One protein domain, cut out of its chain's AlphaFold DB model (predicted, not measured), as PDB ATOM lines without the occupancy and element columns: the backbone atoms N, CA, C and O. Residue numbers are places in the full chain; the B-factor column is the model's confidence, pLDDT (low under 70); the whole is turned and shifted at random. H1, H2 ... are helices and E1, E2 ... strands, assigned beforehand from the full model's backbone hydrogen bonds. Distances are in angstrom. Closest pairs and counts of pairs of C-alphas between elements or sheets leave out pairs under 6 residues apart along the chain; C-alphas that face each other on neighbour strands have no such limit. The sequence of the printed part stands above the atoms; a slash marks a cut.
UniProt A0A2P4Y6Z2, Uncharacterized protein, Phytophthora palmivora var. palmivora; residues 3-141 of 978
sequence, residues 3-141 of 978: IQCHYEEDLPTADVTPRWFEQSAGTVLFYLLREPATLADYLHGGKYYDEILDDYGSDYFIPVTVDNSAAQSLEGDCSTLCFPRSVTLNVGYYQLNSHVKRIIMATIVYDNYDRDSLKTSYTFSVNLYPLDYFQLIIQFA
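Overview. This is residues 3 to 141 of the 978 residues of an uncharacterized protein of Phytophthora palmivora var. palmivora (UniProt A0A2P4Y6Z2). A long, strongly twisted sheet of six strands, curled like part of a barrel, makes the core, with the long hairpin of E4 and E5 in its middle and short helices round its two ends. H1 and H2 lie beyond one end, where residues 42 to 47 stick out, and H4 grazes the sheet near the same end; H3 covers E5 near the other end, where the long link of residues 7 to 27 also runs, joining the two edge strands. The printed part has 139 residues, with the elements in the order E1 E2 H1 H2 E3 H3 E4 E5 E6 H4: six named strands and four named helices, of mixed class. The sheet is mixed, in the order E1 E6 E4 E5 E3 E2. The whole is only just loose, close to compact, with a radius of gyration of the C-alphas of 17.6 A and spans of 45 by 37 by 25 A.

Arrangement. E1, residues 3 to 6, is an edge strand and the antiparallel neighbour of E6, residues 121 to 130, at 142 degrees, with N 3 and O 124 2.8 A apart, within hydrogen-bond range. E6 is parallel to E4, residues 83 to 97, at 20 degrees, with N 87 and O 123 at 2.8 A. E4 and E5, residues 100 to 114, are an antiparallel hairpin at 166 degrees, with N 88 and O 109 at 2.8 A and N 102 and O 94 at 2.9 A. E5 bends by 64 degrees at residue 104. It is parallel to E3, residues 61 to 67, at 23 degrees, with N 67 and O 108 at 2.8 A. E3 is antiparallel to the other edge strand, E2, residues 28 to 33, at 143 degrees, with N 62 and O 32 at 2.7 A. H3, residues 69 to 73, is on the sheet, over E5, at a height over the sheet of 7.8 A; their closest C-alphas, those of Ala 70 and Asp 111, are 5.7 A apart. H4, residues 133 to 140, only grazes the sheet, with its residues 133 to 139. H2, residues 46 to 56, only just is on the sheet, with 5 pairs of C-alphas within 10 A, and only grazes it with its residues 49 to 53. H1, residues 39 to 43, is not on the sheet; it is close to H2 but not clearly touching, their closest C-alphas being those of Asp 41 and Tyr 48, 6.4 A apart. H3 and H4 are apart. In H1, H2 and H4 every O i to N i+4 pair is within hydrogen-bond range; in H3 0 of 1 is, beside 2 of 2 O i to N i+3 pairs.

Along the chain. E1 begins at C-alpha 3, at (-42.391, 49.392, -6.321), and ends at residue 6. E2 runs from residue 28 to 33, H1 from 39 to 43, and H2 from 46 to 56, 15.4 A long. E3, residues 61 to 67, measures 19.0 A, and H3 holds residues 69 to 73. E4 begins at C-alpha 83, at (-35.266, 36.691, 1.989), and reaches residue 97, 39.5 A away. E5, residues 100 to 114, measures 38.7 A, and E6, residues 121 to 130, 29.8 A. H4 begins at residue 133 and ends at C-alpha 140, at (-12.827, 63.557, 0.627).

Size, cuts and confidence. The two C-alphas farthest apart, those of Ala 40 and Glu 75, are 49.8 A apart. The printed part has no cut. The link from E1 to E2, 21 residues, is long. The mean pLDDT of the printed part is 81.4; residues 56, 59, 72 to 80 and 132 to 141 are under 70, and H4 has a mean of 47.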
ATOM      1  N   ILE A   3     -41.962  50.293  -5.256       92.19
ATOM      2  CA  ILE A   3     -42.391  49.392  -6.321       92.19
ATOM      3  C   ILE A   3     -42.531  48.005  -5.708       92.19
ATOM      4  O   ILE A   3     -41.643  47.535  -5.002       92.19
ATOM      5  N   GLN A   4     -43.653  47.340  -5.961       92.62
ATOM      6  CA  GLN A   4     -43.845  45.966  -5.523       92.62
ATOM      7  C   GLN A   4     -43.253  45.016  -6.567       92.62
ATOM      8  O   GLN A   4     -43.646  45.052  -7.732       92.62
ATOM      9  N   CYS A   5     -42.302  44.190  -6.143       92.38
ATOM     10  CA  CYS A   5     -41.530  43.294  -6.997       92.38
ATOM     11  C   CYS A   5     -41.691  41.839  -6.544       92.38
ATOM     12  O   CYS A   5     -42.089  41.564  -5.409       92.38
ATOM     13  N   HIS A   6     -41.370  40.908  -7.438       92.06
ATOM     14  CA  HIS A   6     -41.338  39.479  -7.152       92.06
ATOM     15  C   HIS A   6     -39.965  38.915  -7.505       92.06
ATOM     16  O   HIS A   6     -39.386  39.327  -8.508       92.06
ATOM     17  N   TYR A   7     -39.458  37.996  -6.686       88.94
ATOM     18  CA  TYR A   7     -38.256  37.233  -7.014       88.94
ATOM     19  C   TYR A   7     -38.510  36.346  -8.235       88.94
ATOM     20  O   TYR A   7     -39.555  35.696  -8.320       88.94
ATOM     21  N   GLU A   8     -37.563  36.345  -9.170       87.62
ATOM     22  CA  GLU A   8     -37.587  35.472 -10.349       87.62
ATOM     23  C   GLU A   8     -36.913  34.123 -10.042       87.62
ATOM     24  O   GLU A   8     -37.218  33.109 -10.666       87.62
ATOM     25  N   GLU A   9     -36.025  34.102  -9.047       84.62
ATOM     26  CA  GLU A   9     -35.285  32.927  -8.606       84.62
ATOM     27  C   GLU A   9     -36.147  31.950  -7.789       84.62
ATOM     28  O   GLU A   9     -37.035  32.345  -7.028       84.62
ATOM     29  N   ASP A  10     -35.826  30.656  -7.878       83.75
ATOM     30  CA  ASP A  10     -36.488  29.614  -7.091       83.75
ATOM     31  C   ASP A  10     -36.022  29.671  -5.621       83.75
ATOM     32  O   ASP A  10     -34.903  29.289  -5.270       83.75
ATOM     33  N   LEU A  11     -36.867  30.224  -4.747       83.75
ATOM     34  CA  LEU A  11     -36.551  30.497  -3.337       83.75
ATOM     35  C   LEU A  11     -36.216  29.252  -2.484       83.75
ATOM     36  O   LEU A  11     -35.295  29.352  -1.669       83.75
ATOM     37  N   PRO A  12     -36.893  28.092  -2.625       81.50
ATOM     38  CA  PRO A  12     -36.649  26.903  -1.803       81.50
ATOM     39  C   PRO A  12     -35.295  26.230  -2.054       81.50
ATOM     40  O   PRO A  12     -34.773  25.563  -1.161       81.50
ATOM     41  N   THR A  13     -34.734  26.360  -3.258       79.56
ATOM     42  CA  THR A  13     -33.454  25.750  -3.626       79.56
ATOM     43  C   THR A  13     -32.307  26.724  -3.388       79.56
ATOM     44  O   THR A  13     -32.291  27.820  -3.945       79.56
ATOM     45  N   ALA A  14     -31.333  26.320  -2.572       74.69
ATOM     46  CA  ALA A  14     -30.076  27.049  -2.439       74.69
ATOM     47  C   ALA A  14     -29.203  26.809  -3.681       74.69
ATOM     48  O   ALA A  14     -29.022  25.661  -4.094       74.69
ATOM     49  N   ASP A  15     -28.677  27.884  -4.266       74.69
ATOM     50  CA  ASP A  15     -27.752  27.819  -5.398       74.69
ATOM     51  C   ASP A  15     -26.294  27.705  -4.905       74.69
ATOM     52  O   ASP A  15     -25.979  28.025  -3.757       74.69
ATOM     53  N   VAL A  16     -25.392  27.228  -5.765       74.62
ATOM     54  CA  VAL A  16     -23.960  27.057  -5.461       74.62
ATOM     55  C   VAL A  16     -23.277  28.413  -5.267       74.62
ATOM     56  O   VAL A  16     -22.341  28.533  -4.476       74.62
ATOM     57  N   THR A  17     -23.750  29.440  -5.975       77.25
ATOM     58  CA  THR A  17     -23.313  30.829  -5.801       77.25
ATOM     59  C   THR A  17     -24.356  31.630  -5.027       77.25
ATOM     60  O   THR A  17     -25.541  31.512  -5.342       77.25
ATOM     61  N   PRO A  18     -23.951  32.484  -4.068       79.94
ATOM     62  CA  PRO A  18     -24.893  33.322  -3.332       79.94
ATOM     63  C   PRO A  18     -25.671  34.228  -4.292       79.94
ATOM     64  O   PRO A  18     -25.084  34.924  -5.127       79.94
ATOM     65  N   ARG A  19     -27.002  34.222  -4.180       87.06
ATOM     66  CA  ARG A  19     -27.882  35.082  -4.986       87.06
ATOM     67  C   ARG A  19     -27.693  36.540  -4.590       87.06
ATOM     68  O   ARG A  19     -27.192  36.823  -3.508       87.06
ATOM     69  N   TRP A  20     -28.112  37.480  -5.436       87.44
ATOM     70  CA  TRP A  20     -27.885  38.914  -5.200       87.44
ATOM     71  C   TRP A  20     -28.398  39.393  -3.828       87.44
ATOM     72  O   TRP A  20     -27.748  40.218  -3.200       87.44
ATOM     73  N   PHE A  21     -29.502  38.827  -3.330       86.19
ATOM     74  CA  PHE A  21     -30.084  39.132  -2.015       86.19
ATOM     75  C   PHE A  21     -29.481  38.339  -0.838       86.19
ATOM     76  O   PHE A  21     -29.804  38.622   0.312       86.19
ATOM     77  N   GLU A  22     -28.619  37.359  -1.112       84.81
ATOM     78  CA  GLU A  22     -27.857  36.573  -0.123       84.81
ATOM     79  C   GLU A  22     -26.394  37.038  -0.034       84.81
ATOM     80  O   GLU A  22     -25.592  36.465   0.703       84.81
ATOM     81  N   GLN A  23     -26.026  38.078  -0.787       85.12
ATOM     82  CA  GLN A  23     -24.679  38.626  -0.767       85.12
ATOM     83  C   GLN A  23     -24.348  39.285   0.581       85.12
ATOM     84  O   GLN A  23     -25.200  39.872   1.259       85.12
ATOM     85  N   SER A  24     -23.078  39.194   0.975       81.25
ATOM     86  CA  SER A  24     -22.580  39.805   2.207       81.25
ATOM     87  C   SER A  24     -22.514  41.332   2.108       81.25
ATOM     88  O   SER A  24     -22.326  41.885   1.027       81.25
ATOM     89  N   ALA A  25     -22.595  42.035   3.243       81.50
ATOM     90  CA  ALA A  25     -22.380  43.480   3.261       81.50
ATOM     91  C   ALA A  25     -21.047  43.867   2.593       81.50
ATOM     92  O   ALA A  25     -20.005  43.277   2.875       81.50
ATOM     93  N   GLY A  26     -21.095  44.891   1.742       77.81
ATOM     94  CA  GLY A  26     -19.956  45.420   0.993       77.81
ATOM     95  C   GLY A  26     -19.815  44.887  -0.433       77.81
ATOM     96  O   GLY A  26     -19.137  45.522  -1.227       77.81
ATOM     97  N   THR A  27     -20.492  43.800  -0.813       85.75
ATOM     98  CA  THR A  27     -20.383  43.263  -2.182       85.75
ATOM     99  C   THR A  27     -20.975  44.218  -3.215       85.75
ATOM    100  O   THR A  27     -22.070  44.752  -3.009       85.75
ATOM    101  N   VAL A  28     -20.301  44.377  -4.354       87.44
ATOM    102  CA  VAL A  28     -20.782  45.187  -5.482       87.44
ATOM    103  C   VAL A  28     -21.693  44.356  -6.381       87.44
ATOM    104  O   VAL A  28     -21.272  43.330  -6.911       87.44
ATOM    105  N   LEU A  29     -22.931  44.812  -6.593       88.56
ATOM    106  CA  LEU A  29     -23.881  44.134  -7.489       88.56
ATOM    107  C   LEU A  29     -23.785  44.632  -8.929       88.56
ATOM    108  O   LEU A  29     -23.788  43.850  -9.876       88.56
ATOM    109  N   PHE A  30     -23.736  45.950  -9.096       90.88
ATOM    110  CA  PHE A  30     -23.644  46.615 -10.390       90.88
ATOM    111  C   PHE A  30     -23.072  48.024 -10.215       90.88
ATOM    112  O   PHE A  30     -22.901  48.505  -9.093       90.88
ATOM    113  N   TYR A  31     -22.785  48.690 -11.331       89.69
ATOM    114  CA  TYR A  31     -22.249  50.047 -11.350       89.69
ATOM    115  C   TYR A  31     -23.266  51.037 -11.919       89.69
ATOM    116  O   TYR A  31     -24.019  50.717 -12.839       89.69
ATOM    117  N   LEU A  32     -23.260  52.257 -11.389       89.88
ATOM    118  CA  LEU A  32     -24.007  53.400 -11.905       89.88
ATOM    119  C   LEU A  32     -23.047  54.431 -12.494       89.88
ATOM    120  O   LEU A  32     -21.956  54.636 -11.974       89.88
ATOM    121  N   LEU A  33     -23.460  55.131 -13.548       88.88
ATOM    122  CA  LEU A  33     -22.698  56.281 -14.030       88.88
ATOM    123  C   LEU A  33     -22.753  57.420 -13.010       88.88
ATOM    124  O   LEU A  33     -23.800  57.706 -12.422       88.88
ATOM    125  N   ARG A  34     -21.619  58.096 -12.821       86.12
ATOM    126  CA  ARG A  34     -21.505  59.261 -11.939       86.12
ATOM    127  C   ARG A  34     -22.392  60.427 -12.371       86.12
ATOM    128  O   ARG A  34     -22.880  61.164 -11.512       86.12
ATOM    129  N   GLU A  35     -22.616  60.593 -13.669       86.50
ATOM    130  CA  GLU A  35     -23.491  61.626 -14.228       86.50
ATOM    131  C   GLU A  35     -24.570  60.987 -15.111       86.50
ATOM    132  O   GLU A  35     -24.382  59.881 -15.624       86.50
ATOM    133  N   PRO A  36     -25.734  61.642 -15.263       85.00
ATOM    134  CA  PRO A  36     -26.813  61.099 -16.072       85.00
ATOM    135  C   PRO A  36     -26.422  61.054 -17.554       85.00
ATOM    136  O   PRO A  36     -26.073  62.079 -18.137       85.00
ATOM    137  N   ALA A  37     -26.556  59.880 -18.170       83.31
ATOM    138  CA  ALA A  37     -26.453  59.715 -19.616       83.31
ATOM    139  C   ALA A  37     -27.766  60.112 -20.303       83.31
ATOM    140  O   ALA A  37     -28.861  59.890 -19.771       83.31
ATOM    141  N   THR A  38     -27.675  60.689 -21.499       86.00
ATOM    142  CA  THR A  38     -28.865  60.992 -22.300       86.00
ATOM    143  C   THR A  38     -29.388  59.741 -23.012       86.00
ATOM    144  O   THR A  38     -28.710  58.721 -23.124       86.00
ATOM    145  N   LEU A  39     -30.613  59.802 -23.543       86.25
ATOM    146  CA  LEU A  39     -31.152  58.697 -24.344       86.25
ATOM    147  C   LEU A  39     -30.307  58.430 -25.602       86.25
ATOM    148  O   LEU A  39     -30.186  57.281 -26.014       86.25
ATOM    149  N   ALA A  40     -29.728  59.476 -26.204       86.38
ATOM    150  CA  ALA A  40     -28.834  59.326 -27.348       86.38
ATOM    151  C   ALA A  40     -27.617  58.483 -26.959       86.38
ATOM    152  O   ALA A  40     -27.346  57.476 -27.607       86.38
ATOM    153  N   ASP A  41     -26.983  58.829 -25.839       85.62
ATOM    154  CA  ASP A  41     -25.841  58.113 -25.269       85.62
ATOM    155  C   ASP A  41     -26.161  56.644 -24.968       85.62
ATOM    156  O   ASP A  41     -25.409  55.742 -25.332       85.62
ATOM    157  N   TYR A  42     -27.335  56.371 -24.390       82.19
ATOM    158  CA  TYR A  42     -27.781  55.002 -24.129       82.19
ATOM    159  C   TYR A  42     -27.901  54.163 -25.415       82.19
ATOM    160  O   TYR A  42     -27.531  52.987 -25.435       82.19
ATOM    161  N   LEU A  43     -28.375  54.763 -26.516       88.81
ATOM    162  CA  LEU A  43     -28.516  54.084 -27.810       88.81
ATOM    163  C   LEU A  43     -27.170  53.760 -28.477       88.81
ATOM    164  O   LEU A  43     -27.118  52.868 -29.327       88.81
ATOM    165  N   HIS A  44     -26.079  54.423 -28.084       85.19
ATOM    166  CA  HIS A  44     -24.725  54.069 -28.526       85.19
ATOM    167  C   HIS A  44     -24.233  52.735 -27.927       85.19
ATOM    168  O   HIS A  44     -23.295  52.128 -28.462       85.19
ATOM    169  N   GLY A  45     -24.893  52.228 -26.880       84.69
ATOM    170  CA  GLY A  45     -24.619  50.924 -26.279       84.69
ATOM    171  C   GLY A  45     -23.220  50.833 -25.665       84.69
ATOM    172  O   GLY A  45     -22.687  51.815 -25.162       84.69
ATOM    173  N   GLY A  46     -22.602  49.647 -25.722       83.44
ATOM    174  CA  GLY A  46     -21.305  49.369 -25.079       83.44
ATOM    175  C   GLY A  46     -20.178  50.344 -25.439       83.44
ATOM    176  O   GLY A  46     -19.375  50.678 -24.581       83.44
ATOM    177  N   LYS A  47     -20.176  50.880 -26.668       85.69
ATOM    178  CA  LYS A  47     -19.136  51.813 -27.131       85.69
ATOM    179  C   LYS A  47     -19.083  53.106 -26.323       85.69
ATOM    180  O   LYS A  47     -17.999  53.609 -26.088       85.69
ATOM    181  N   TYR A  48     -20.236  53.623 -25.900       87.56
ATOM    182  CA  TYR A  48     -20.295  54.837 -25.087       87.56
ATOM    183  C   TYR A  48     -19.670  54.617 -23.706       87.56
ATOM    184  O   TYR A  48     -18.946  55.468 -23.200       87.56
ATOM    185  N   TYR A  49     -19.904  53.445 -23.111       85.00
ATOM    186  CA  TYR A  49     -19.300  53.086 -21.832       85.00
ATOM    187  C   TYR A  49     -17.792  52.825 -21.959       85.00
ATOM    188  O   TYR A  49     -17.055  53.225 -21.064       85.00
ATOM    189  N   ASP A  50     -17.340  52.215 -23.062       85.31
ATOM    190  CA  ASP A  50     -15.910  52.040 -23.363       85.31
ATOM    191  C   ASP A  50     -15.209  53.402 -23.541       85.31
ATOM    192  O   ASP A  50     -14.145  53.619 -22.975       85.31
ATOM    193  N   GLU A  51     -15.832  54.350 -24.254       85.94
ATOM    194  CA  GLU A  51     -15.313  55.716 -24.432       85.94
ATOM    195  C   GLU A  51     -15.230  56.477 -23.099       85.94
ATOM    196  O   GLU A  51     -14.211  57.089 -22.800       85.94
ATOM    197  N   ILE A  52     -16.256  56.387 -22.244       83.81
ATOM    198  CA  ILE A  52     -16.210  56.981 -20.896       83.81
ATOM    199  C   ILE A  52     -15.117  56.345 -20.038       83.81
ATOM    200  O   ILE A  52     -14.465  57.044 -19.261       83.81
ATOM    201  N   LEU A  53     -14.936  55.027 -20.143       81.94
ATOM    202  CA  LEU A  53     -13.895  54.314 -19.413       81.94
ATOM    203  C   LEU A  53     -12.498  54.759 -19.868       81.94
ATOM    204  O   LEU A  53     -11.637  54.958 -19.015       81.94
ATOM    205  N   ASP A  54     -12.296  54.960 -21.171       79.81
ATOM    206  CA  ASP A  54     -11.041  55.456 -21.745       79.81
ATOM    207  C   ASP A  54     -10.774  56.930 -21.373       79.81
ATOM    208  O   ASP A  54      -9.637  57.290 -21.060       79.81
ATOM    209  N   ASP A  55     -11.810  57.777 -21.367       78.38
ATOM    210  CA  ASP A  55     -11.685  59.222 -21.131       78.38
ATOM    211  C   ASP A  55     -11.577  59.593 -19.640       78.38
ATOM    212  O   ASP A  55     -10.790  60.465 -19.263       78.38
ATOM    213  N   TYR A  56     -12.383  58.960 -18.780       69.06
ATOM    214  CA  TYR A  56     -12.542  59.337 -17.367       69.06
ATOM    215  C   TYR A  56     -12.116  58.245 -16.376       69.06
ATOM    216  O   TYR A  56     -12.064  58.504 -15.168       69.06
ATOM    217  N   GLY A  57     -11.795  57.042 -16.856       76.75
ATOM    218  CA  GLY A  57     -11.368  55.916 -16.029       76.75
ATOM    219  C   GLY A  57     -12.507  55.213 -15.281       76.75
ATOM    220  O   GLY A  57     -13.664  55.641 -15.262       76.75
ATOM    221  N   SER A  58     -12.167  54.112 -14.603       75.31
ATOM    222  CA  SER A  58     -13.130  53.286 -13.853       75.31
ATOM    223  C   SER A  58     -13.830  54.036 -12.717       75.31
ATOM    224  O   SER A  58     -14.930  53.665 -12.324       75.31
ATOM    225  N   ASP A  59     -13.225  55.110 -12.207       69.19
ATOM    226  CA  ASP A  59     -13.756  55.901 -11.093       69.19
ATOM    227  C   ASP A  59     -15.031  56.676 -11.466       69.19
ATOM    228  O   ASP A  59     -15.746  57.161 -10.582       69.19
ATOM    229  N   TYR A  60     -15.334  56.809 -12.762       79.94
ATOM    230  CA  TYR A  60     -16.596  57.373 -13.244       79.94
ATOM    231  C   TYR A  60     -17.789  56.425 -13.015       79.94
ATOM    232  O   TYR A  60     -18.942  56.864 -12.994       79.94
ATOM    233  N   PHE A  61     -17.517  55.139 -12.787       87.31
ATOM    234  CA  PHE A  61     -18.504  54.110 -12.490       87.31
ATOM    235  C   PHE A  61     -18.596  53.902 -10.977       87.31
ATOM    236  O   PHE A  61     -17.657  53.472 -10.314       87.31
ATOM    237  N   ILE A  62     -19.751  54.222 -10.408       88.06
ATOM    238  CA  ILE A  62     -20.005  54.175  -8.973       88.06
ATOM    239  C   ILE A  62     -20.518  52.785  -8.610       88.06
ATOM    240  O   ILE A  62     -21.601  52.416  -9.073       88.06
ATOM    241  N   PRO A  63     -19.781  52.013  -7.794       90.38
ATOM    242  CA  PRO A  63     -20.234  50.700  -7.363       90.38
ATOM    243  C   PRO A  63     -21.452  50.831  -6.450       90.38
ATOM    244  O   PRO A  63     -21.473  51.657  -5.533       90.38
ATOM    245  N   VAL A  64     -22.457  49.992  -6.689       91.81
ATOM    246  CA  VAL A  64     -23.611  49.840  -5.807       91.81
ATOM    247  C   VAL A  64     -23.343  48.674  -4.868       91.81
ATOM    248  O   VAL A  64     -23.356  47.514  -5.285       91.81
ATOM    249  N   THR A  65     -23.075  49.000  -3.606       90.81
ATOM    250  CA  THR A  65     -22.727  48.020  -2.567       90.81
ATOM    251  C   THR A  65     -23.947  47.582  -1.769       90.81
ATOM    252  O   THR A  65     -24.923  48.323  -1.651       90.81
ATOM    253  N   VAL A  66     -23.894  46.373  -1.220       89.75
ATOM    254  CA  VAL A  66     -24.961  45.801  -0.392       89.75
ATOM    255  C   VAL A  66     -24.760  46.142   1.084       89.75
ATOM    256  O   VAL A  66     -23.650  46.042   1.601       89.75
ATOM    257  N   ASP A  67     -25.838  46.484   1.782       87.38
ATOM    258  CA  ASP A  67     -25.924  46.538   3.240       87.38
ATOM    259  C   ASP A  67     -26.953  45.507   3.717       87.38
ATOM    260  O   ASP A  67     -28.152  45.634   3.463       87.38
ATOM    261  N   ASN A  68     -26.463  44.469   4.396       85.31
ATOM    262  CA  ASN A  68     -27.273  43.387   4.947       85.31
ATOM    263  C   ASN A  68     -27.301  43.387   6.487       85.31
ATOM    264  O   ASN A  68     -27.653  42.379   7.097       85.31
ATOM    265  N   SER A  69     -26.934  44.500   7.131       81.00
ATOM    266  CA  SER A  69     -26.778  44.593   8.591       81.00
ATOM    267  C   SER A  69     -28.026  44.188   9.387       81.00
ATOM    268  O   SER A  69     -27.896  43.588  10.456       81.00
ATOM    269  N   ALA A  70     -29.231  44.405   8.850       78.06
ATOM    270  CA  ALA A  70     -30.480  43.973   9.480       78.06
ATOM    271  C   ALA A  70     -30.610  42.444   9.625       78.06
ATOM    272  O   ALA A  70     -31.338  41.979  10.506       78.06
ATOM    273  N   ALA A  71     -29.863  41.649   8.850       70.50
ATOM    274  CA  ALA A  71     -29.831  40.192   8.985       70.50
ATOM    275  C   ALA A  71     -29.254  39.736  10.339       70.50
ATOM    276  O   ALA A  71     -29.622  38.675  10.834       70.50
ATOM    277  N   GLN A  72     -28.405  40.554  10.979       69.19
ATOM    278  CA  GLN A  72     -27.804  40.253  12.290       69.19
ATOM    279  C   GLN A  72     -28.806  40.338  13.450       69.19
ATOM    280  O   GLN A  72     -28.520  39.866  14.547       69.19
ATOM    281  N   SER A  73     -29.965  40.965  13.226       66.06
ATOM    282  CA  SER A  73     -31.018  41.110  14.236       66.06
ATOM    283  C   SER A  73     -31.954  39.898  14.330       66.06
ATOM    284  O   SER A  73     -32.739  39.813  15.275       66.06
ATOM    285  N   LEU A  74     -31.870  38.951  13.385       67.38
ATOM    286  CA  LEU A  74     -32.606  37.688  13.445       67.38
ATOM    287  C   LEU A  74     -31.865  36.657  14.307       67.38
ATOM    288  O   LEU A  74     -30.651  36.494  14.208       67.38
ATOM    289  N   GLU A  75     -32.608  35.896  15.112       55.38
ATOM    290  CA  GLU A  75     -32.058  34.754  15.847       55.38
ATOM    291  C   GLU A  75     -31.714  33.591  14.884       55.38
ATOM    292  O   GLU A  75     -32.573  33.020  14.197       55.38
ATOM    293  N   GLY A  76     -30.429  33.226  14.844       60.16
ATOM    294  CA  GLY A  76     -29.872  32.155  14.007       60.16
ATOM    295  C   GLY A  76     -29.151  32.665  12.753       60.16
ATOM    296  O   GLY A  76     -29.480  33.721  12.224       60.16
ATOM    297  N   ASP A  77     -28.161  31.900  12.287       59.78
ATOM    298  CA  ASP A  77     -27.286  32.272  11.168       59.78
ATOM    299  C   ASP A  77     -28.104  32.479   9.875       59.78
ATOM    300  O   ASP A  77     -28.792  31.568   9.412       59.78
ATOM    301  N   CYS A  78     -28.092  33.697   9.326       66.38
ATOM    302  CA  CYS A  78     -28.934  34.124   8.195       66.38
ATOM    303  C   CYS A  78     -28.108  34.216   6.897       66.38
ATOM    304  O   CYS A  78     -28.258  35.148   6.111       66.38
ATOM    305  N   SER A  79     -27.184  33.269   6.707       63.72
ATOM    306  CA  SER A  79     -26.243  33.230   5.579       63.72
ATOM    307  C   SER A  79     -26.847  32.672   4.286       63.72
ATOM    308  O   SER A  79     -26.352  32.964   3.204       63.72
ATOM    309  N   THR A  80     -27.892  31.847   4.384       68.31
ATOM    310  CA  THR A  80     -28.556  31.173   3.252       68.31
ATOM    311  C   THR A  80     -30.042  30.993   3.556       68.31
ATOM    312  O   THR A  80     -30.376  30.718   4.708       68.31
ATOM    313  N   LEU A  81     -30.920  31.074   2.545       78.31
ATOM    314  CA  LEU A  81     -32.382  30.892   2.694       78.31
ATOM    315  C   LEU A  81     -33.065  31.946   3.594       78.31
ATOM    316  O   LEU A  81     -34.062  31.668   4.262       78.31
ATOM    317  N   CYS A  82     -32.527  33.165   3.593       84.44
ATOM    318  CA  CYS A  82     -33.143  34.350   4.182       84.44
ATOM    319  C   CYS A  82     -33.500  35.344   3.070       84.44
ATOM    320  O   CYS A  82     -32.651  35.689   2.250       84.44
ATOM    321  N   PHE A  83     -34.739  35.837   3.056       87.56
ATOM    322  CA  PHE A  83     -35.266  36.691   1.989       87.56
ATOM    323  C   PHE A  83     -35.613  38.088   2.525       87.56
ATOM    324  O   PHE A  83     -36.496  38.198   3.383       87.56
ATOM    325  N   PRO A  84     -34.967  39.168   2.050       90.94
ATOM    326  CA  PRO A  84     -35.314  40.524   2.462       90.94
ATOM    327  C   PRO A  84     -36.638  40.976   1.837       90.94
ATOM    328  O   PRO A  84     -36.821  40.958   0.624       90.94
ATOM    329  N   ARG A  85     -37.599  41.419   2.654       90.44
ATOM    330  CA  ARG A  85     -38.895  41.909   2.146       90.44
ATOM    331  C   ARG A  85     -38.873  43.376   1.763       90.44
ATOM    332  O   ARG A  85     -39.756  43.800   1.025       90.44
ATOM    333  N   SER A  86     -37.890  44.127   2.241       91.31
ATOM    334  CA  SER A  86     -37.688  45.529   1.905       91.31
ATOM    335  C   SER A  86     -36.291  45.713   1.327       91.31
ATOM    336  O   SER A  86     -35.298  45.425   1.988       91.31
ATOM    337  N   VAL A  87     -36.217  46.187   0.088       92.81
ATOM    338  CA  VAL A  87     -34.964  46.446  -0.622       92.81
ATOM    339  C   VAL A  87     -34.925  47.923  -0.983       92.81
ATOM    340  O   VAL A  87     -35.687  48.369  -1.837       92.81
ATOM    341  N   THR A  88     -34.040  48.689  -0.353       93.69
ATOM    342  CA  THR A  88     -33.956  50.140  -0.558       93.69
ATOM    343  C   THR A  88     -32.670  50.522  -1.281       93.69
ATOM    344  O   THR A  88     -31.583  50.386  -0.729       93.69
ATOM    345  N   LEU A  89     -32.769  51.054  -2.499       93.50
ATOM    346  CA  LEU A  89     -31.653  51.684  -3.201       93.50
ATOM    347  C   LEU A  89     -31.484  53.129  -2.710       93.50
ATOM    348  O   LEU A  89     -32.232  54.027  -3.099       93.50
ATOM    349  N   ASN A  90     -30.478  53.344  -1.869       92.81
ATOM    350  CA  ASN A  90     -30.064  54.649  -1.368       92.81
ATOM    351  C   ASN A  90     -29.001  55.252  -2.294       92.81
ATOM    352  O   ASN A  90     -27.915  54.694  -2.443       92.81
ATOM    353  N   VAL A  91     -29.293  56.413  -2.880       91.69
ATOM    354  CA  VAL A  91     -28.385  57.144  -3.773       91.69
ATOM    355  C   VAL A  91     -28.100  58.526  -3.191       91.69
ATOM    356  O   VAL A  91     -28.980  59.391  -3.149       91.69
ATOM    357  N   GLY A  92     -26.855  58.733  -2.765       89.88
ATOM    358  CA  GLY A  92     -26.355  60.024  -2.298       89.88
ATOM    359  C   GLY A  92     -25.774  60.825  -3.461       89.88
ATOM    360  O   GLY A  92     -24.841  60.365  -4.131       89.88
ATOM    361  N   TYR A  93     -26.312  62.021  -3.707       88.75
ATOM    362  CA  TYR A  93     -25.886  62.868  -4.823       88.75
ATOM    363  C   TYR A  93     -25.430  64.264  -4.382       88.75
ATOM    364  O   TYR A  93     -25.896  64.818  -3.389       88.75
ATOM    365  N   TYR A  94     -24.535  64.849  -5.171       83.06
ATOM    366  CA  TYR A  94     -24.158  66.254  -5.120       83.06
ATOM    367  C   TYR A  94     -24.846  67.010  -6.260       83.06
ATOM    368  O   TYR A  94     -24.725  66.645  -7.433       83.06
ATOM    369  N   GLN A  95     -25.608  68.050  -5.927       81.62
ATOM    370  CA  GLN A  95     -26.269  68.890  -6.923       81.62
ATOM    371  C   GLN A  95     -25.259  69.919  -7.451       81.62
ATOM    372  O   GLN A  95     -24.873  70.820  -6.717       81.62
ATOM    373  N   LEU A  96     -24.844  69.793  -8.716       73.81
ATOM    374  CA  LEU A  96     -23.928  70.754  -9.346       73.81
ATOM    375  C   LEU A  96     -24.670  72.032  -9.741       73.81
ATOM    376  O   LEU A  96     -24.321  73.118  -9.308       73.81
ATOM    377  N   ASN A  97     -25.726  71.866 -10.538       79.75
ATOM    378  CA  ASN A  97     -26.596  72.929 -11.048       79.75
ATOM    379  C   ASN A  97     -28.053  72.461 -10.958       79.75
ATOM    380  O   ASN A  97     -28.284  71.283 -10.711       79.75
ATOM    381  N   SER A  98     -29.047  73.305 -11.249       80.25
ATOM    382  CA  SER A  98     -30.483  72.935 -11.227       80.25
ATOM    383  C   SER A  98     -30.846  71.680 -12.040       80.25
ATOM    384  O   SER A  98     -31.830  71.014 -11.728       80.25
ATOM    385  N   HIS A  99     -30.048  71.337 -13.055       79.50
ATOM    386  CA  HIS A  99     -30.322  70.242 -13.989       79.50
ATOM    387  C   HIS A  99     -29.385  69.034 -13.854       79.50
ATOM    388  O   HIS A  99     -29.681  67.989 -14.426       79.50
ATOM    389  N   VAL A 100     -28.278  69.144 -13.110       80.31
ATOM    390  CA  VAL A 100     -27.238  68.101 -13.071       80.31
ATOM    391  C   VAL A 100     -27.008  67.628 -11.642       80.31
ATOM    392  O   VAL A 100     -26.594  68.396 -10.771       80.31
ATOM    393  N   LYS A 101     -27.264  66.335 -11.426       86.88
ATOM    394  CA  LYS A 101     -26.971  65.606 -10.191       86.88
ATOM    395  C   LYS A 101     -25.784  64.694 -10.442       86.88
ATOM    396  O   LYS A 101     -25.849  63.854 -11.335       86.88
ATOM    397  N   ARG A 102     -24.728  64.854  -9.653       85.25
ATOM    398  CA  ARG A 102     -23.575  63.959  -9.664       85.25
ATOM    399  C   ARG A 102     -23.738  62.951  -8.540       85.25
ATOM    400  O   ARG A 102     -23.794  63.339  -7.375       85.25
ATOM    401  N   ILE A 103     -23.840  61.674  -8.870       89.06
ATOM    402  CA  ILE A 103     -23.904  60.618  -7.862       89.06
ATOM    403  C   ILE A 103     -22.518  60.522  -7.207       89.06
ATOM    404  O   ILE A 103     -21.497  60.665  -7.876       89.06
ATOM    405  N   ILE A 104     -22.474  60.348  -5.887       83.88
ATOM    406  CA  ILE A 104     -21.218  60.195  -5.133       83.88
ATOM    407  C   ILE A 104     -21.121  58.785  -4.554       83.88
ATOM    408  O   ILE A 104     -20.046  58.191  -4.560       83.88
ATOM    409  N   MET A 105     -22.241  58.245  -4.076       85.50
ATOM    410  CA  MET A 105     -22.319  56.884  -3.555       85.50
ATOM    411  C   MET A 105     -23.714  56.299  -3.761       85.50
ATOM    412  O   MET A 105     -24.709  57.030  -3.773       85.50
ATOM    413  N   ALA A 106     -23.773  54.978  -3.886       90.88
ATOM    414  CA  ALA A 106     -25.012  54.228  -3.968       90.88
ATOM    415  C   ALA A 106     -24.882  52.924  -3.172       90.88
ATOM    416  O   ALA A 106     -23.863  52.236  -3.235       90.88
ATOM    417  N   THR A 107     -25.918  52.604  -2.408       92.00
ATOM    418  CA  THR A 107     -25.966  51.436  -1.522       92.00
ATOM    419  C   THR A 107     -27.355  50.825  -1.583       92.00
ATOM    420  O   THR A 107     -28.341  51.563  -1.542       92.00
ATOM    421  N   ILE A 108     -27.449  49.504  -1.651       93.12
ATOM    422  CA  ILE A 108     -28.706  48.766  -1.551       93.12
ATOM    423  C   ILE A 108     -28.813  48.208  -0.140       93.12
ATOM    424  O   ILE A 108     -27.980  47.411   0.271       93.12
ATOM    425  N   VAL A 109     -29.843  48.627   0.585       92.19
ATOM    426  CA  VAL A 109     -30.114  48.198   1.955       92.19
ATOM    427  C   VAL A 109     -31.186  47.121   1.944       92.19
ATOM    428  O   VAL A 109     -32.257  47.308   1.360       92.19
ATOM    429  N   TYR A 110     -30.889  45.999   2.588       91.56
ATOM    430  CA  TYR A 110     -31.809  44.889   2.780       91.56
ATOM    431  C   TYR A 110     -32.361  44.892   4.199       91.56
ATOM    432  O   TYR A 110     -31.612  44.739   5.160       91.56
ATOM    433  N   ASP A 111     -33.681  44.987   4.300       88.06
ATOM    434  CA  ASP A 111     -34.422  45.057   5.553       88.06
ATOM    435  C   ASP A 111     -35.607  44.080   5.558       88.06
ATOM    436  O   ASP A 111     -36.054  43.579   4.519       88.06
ATOM    437  N   ASN A 112     -36.162  43.848   6.754       86.81
ATOM    438  CA  ASN A 112     -37.322  42.980   6.982       86.81
ATOM    439  C   ASN A 112     -37.116  41.564   6.423       86.81
ATOM    440  O   ASN A 112     -37.858  41.120   5.545       86.81
ATOM    441  N   TYR A 113     -36.091  40.868   6.911       85.81
ATOM    442  CA  TYR A 113     -35.814  39.490   6.515       85.81
ATOM    443  C   TYR A 113     -36.895  38.515   6.984       85.81
ATOM    444  O   TYR A 113     -37.463  38.648   8.066       85.81
ATOM    445  N   ASP A 114     -37.136  37.508   6.155       84.88
ATOM    446  CA  ASP A 114     -38.104  36.436   6.362       84.88
ATOM    447  C   ASP A 114     -37.521  35.105   5.844       84.88
ATOM    448  O   ASP A 114     -36.636  35.104   4.989       84.88
ATOM    449  N   ARG A 115     -37.999  33.968   6.357       83.81
ATOM    450  CA  ARG A 115     -37.596  32.612   5.928       83.81
ATOM    451  C   ARG A 115     -38.684  31.886   5.127       83.81
ATOM    452  O   ARG A 115     -38.472  30.757   4.696       83.81
ATOM    453  N   ASP A 116     -39.848  32.505   4.928       84.94
ATOM    454  CA  ASP A 116     -40.930  31.919   4.135       84.94
ATOM    455  C   ASP A 116     -40.598  31.917   2.630       84.94
ATOM    456  O   ASP A 116     -40.625  32.953   1.957       84.94
ATOM    457  N   SER A 117     -40.304  30.734   2.088       82.81
ATOM    458  CA  SER A 117     -39.997  30.527   0.669       82.81
ATOM    459  C   SER A 117     -41.232  30.534  -0.239       82.81
ATOM    460  O   SER A 117     -41.082  30.638  -1.454       82.81
ATOM    461  N   LEU A 118     -42.454  30.459   0.309       84.25
ATOM    462  CA  LEU A 118     -43.692  30.499  -0.483       84.25
ATOM    463  C   LEU A 118     -44.071  31.924  -0.896       84.25
ATOM    464  O   LEU A 118     -44.785  32.134  -1.880       84.25
ATOM    465  N   LYS A 119     -43.600  32.923  -0.147       85.81
ATOM    466  CA  LYS A 119     -43.850  34.330  -0.434       85.81
ATOM    467  C   LYS A 119     -42.747  34.870  -1.341       85.81
ATOM    468  O   LYS A 119     -41.607  35.027  -0.921       85.81
ATOM    469  N   THR A 120     -43.101  35.220  -2.576       86.62
ATOM    470  CA  THR A 120     -42.148  35.738  -3.578       86.62
ATOM    471  C   THR A 120     -42.089  37.262  -3.652       86.62
ATOM    472  O   THR A 120     -41.241  37.802  -4.350       86.62
ATOM    473  N   SER A 121     -42.974  37.979  -2.954       90.56
ATOM    474  CA  SER A 121     -43.073  39.441  -3.042       90.56
ATOM    475  C   SER A 121     -42.082  40.170  -2.127       90.56
ATOM    476  O   SER A 121     -41.966  39.808  -0.950       90.56
ATOM    477  N   TYR A 122     -41.498  41.265  -2.615       92.56
ATOM    478  CA  TYR A 122     -40.735  42.247  -1.837       92.56
ATOM    479  C   TYR A 122     -41.049  43.680  -2.302       92.56
ATOM    480  O   TYR A 122     -41.563  43.898  -3.400       92.56
ATOM    481  N   THR A 123     -40.775  44.672  -1.459       94.62
ATOM    482  CA  THR A 123     -40.915  46.093  -1.793       94.62
ATOM    483  C   THR A 123     -39.556  46.675  -2.151       94.62
ATOM    484  O   THR A 123     -38.637  46.648  -1.333       94.62
ATOM    485  N   PHE A 124     -39.431  47.202  -3.365       93.44
ATOM    486  CA  PHE A 124     -38.254  47.917  -3.835       93.44
ATOM    487  C   PHE A 124     -38.463  49.428  -3.723       93.44
ATOM    488  O   PHE A 124     -39.330  49.991  -4.393       93.44
ATOM    489  N   SER A 125     -37.651  50.091  -2.908       93.44
ATOM    490  CA  SER A 125     -37.727  51.528  -2.664       93.44
ATOM    491  C   SER A 125     -36.498  52.238  -3.216       93.44
ATOM    492  O   SER A 125     -35.371  51.849  -2.936       93.44
ATOM    493  N   VAL A 126     -36.682  53.318  -3.976       91.88
ATOM    494  CA  VAL A 126     -35.577  54.201  -4.391       91.88
ATOM    495  C   VAL A 126     -35.614  55.480  -3.568       91.88
ATOM    496  O   VAL A 126     -36.621  56.204  -3.584       91.88
ATOM    497  N   ASN A 127     -34.508  55.758  -2.879       91.44
ATOM    498  CA  ASN A 127     -34.302  56.937  -2.052       91.44
ATOM    499  C   ASN A 127     -33.116  57.755  -2.584       91.44
ATOM    500  O   ASN A 127     -31.972  57.304  -2.588       91.44
ATOM    501  N   LEU A 128     -33.403  58.972  -3.039       88.75
ATOM    502  CA  LEU A 128     -32.422  59.911  -3.578       88.75
ATOM    503  C   LEU A 128     -32.331  61.105  -2.634       88.75
ATOM    504  O   LEU A 128     -33.310  61.840  -2.498       88.75
ATOM    505  N   TYR A 129     -31.164  61.332  -2.036       86.62
ATOM    506  CA  TYR A 129     -30.965  62.441  -1.103       86.62
ATOM    507  C   TYR A 129     -29.696  63.247  -1.422       86.62
ATOM    508  O   TYR A 129     -28.695  62.682  -1.878       86.62
ATOM    509  N   PRO A 130     -29.728  64.577  -1.214       83.69
ATOM    510  CA  PRO A 130     -28.552  65.416  -1.373       83.69
ATOM    511  C   PRO A 130     -27.575  65.201  -0.210       83.69
ATOM    512  O   PRO A 130     -27.989  65.116   0.946       83.69
ATOM    513  N   LEU A 131     -26.280  65.141  -0.514       77.06
ATOM    514  CA  LEU A 131     -25.218  65.114   0.492       77.06
ATOM    515  C   LEU A 131     -24.908  66.529   0.985       77.06
ATOM    516  O   LEU A 131     -24.745  67.449   0.181       77.06
ATOM    517  N   ASP A 132     -24.796  66.685   2.303       65.44
ATOM    518  CA  ASP A 132     -24.410  67.951   2.930       65.44
ATOM    519  C   ASP A 132     -22.895  68.216   2.793       65.44
ATOM    520  O   ASP A 132     -22.096  67.290   2.624       65.44
ATOM    521  N   TYR A 133     -22.478  69.480   2.900       47.19
ATOM    522  CA  TYR A 133     -21.081  69.915   2.754       47.19
ATOM    523  C   TYR A 133     -20.127  69.152   3.689       47.19
ATOM    524  O   TYR A 133     -19.052  68.719   3.273       47.19
ATOM    525  N   PHE A 134     -20.548  68.891   4.930       45.97
ATOM    526  CA  PHE A 134     -19.766  68.093   5.877       45.97
ATOM    527  C   PHE A 134     -19.627  66.624   5.457       45.97
ATOM    528  O   PHE A 134     -18.561  66.038   5.637       45.97
ATOM    529  N   GLN A 135     -20.663  66.024   4.867       46.47
ATOM    530  CA  GLN A 135     -20.620  64.636   4.395       46.47
ATOM    531  C   GLN A 135     -19.715  64.489   3.165       46.47
ATOM    532  O   GLN A 135     -18.994  63.500   3.046       46.47
ATOM    533  N   LEU A 136     -19.693  65.504   2.295       53.53
ATOM    534  CA  LEU A 136     -18.745  65.602   1.186       53.53
ATOM    535  C   LEU A 136     -17.306  65.697   1.703       53.53
ATOM    536  O   LEU A 136     -16.461  64.909   1.289       53.53
ATOM    537  N   ILE A 137     -17.030  66.586   2.662       45.25
ATOM    538  CA  ILE A 137     -15.686  66.721   3.242       45.25
ATOM    539  C   ILE A 137     -15.228  65.429   3.918       45.25
ATOM    540  O   ILE A 137     -14.108  64.999   3.674       45.25
ATOM    541  N   ILE A 138     -16.067  64.772   4.722       43.78
ATOM    542  CA  ILE A 138     -15.699  63.519   5.410       43.78
ATOM    543  C   ILE A 138     -15.351  62.405   4.410       43.78
ATOM    544  O   ILE A 138     -14.489  61.570   4.684       43.78
ATOM    545  N   GLN A 139     -15.983  62.403   3.235       49.38
ATOM    546  CA  GLN A 139     -15.687  61.438   2.181       49.38
ATOM    547  C   GLN A 139     -14.402  61.780   1.398       49.38
ATOM    548  O   GLN A 139     -13.780  60.872   0.846       49.38
ATOM    549  N   PHE A 140     -13.992  63.056   1.371       44.22
ATOM    550  CA  PHE A 140     -12.827  63.557   0.627       44.22
ATOM    551  C   PHE A 140     -11.576  63.852   1.484       44.22
ATOM    552  O   PHE A 140     -10.477  63.892   0.935       44.22
ATOM    553  N   ALA A 141     -11.684  64.034   2.805       38.16
ATOM    554  CA  ALA A 141     -10.612  64.594   3.634       38.16
ATOM    555  C   ALA A 141     -10.151  63.649   4.759       38.16
ATOM    556  O   ALA A 141     -10.713  63.634   5.850       38.16
TER     557      ALA A 141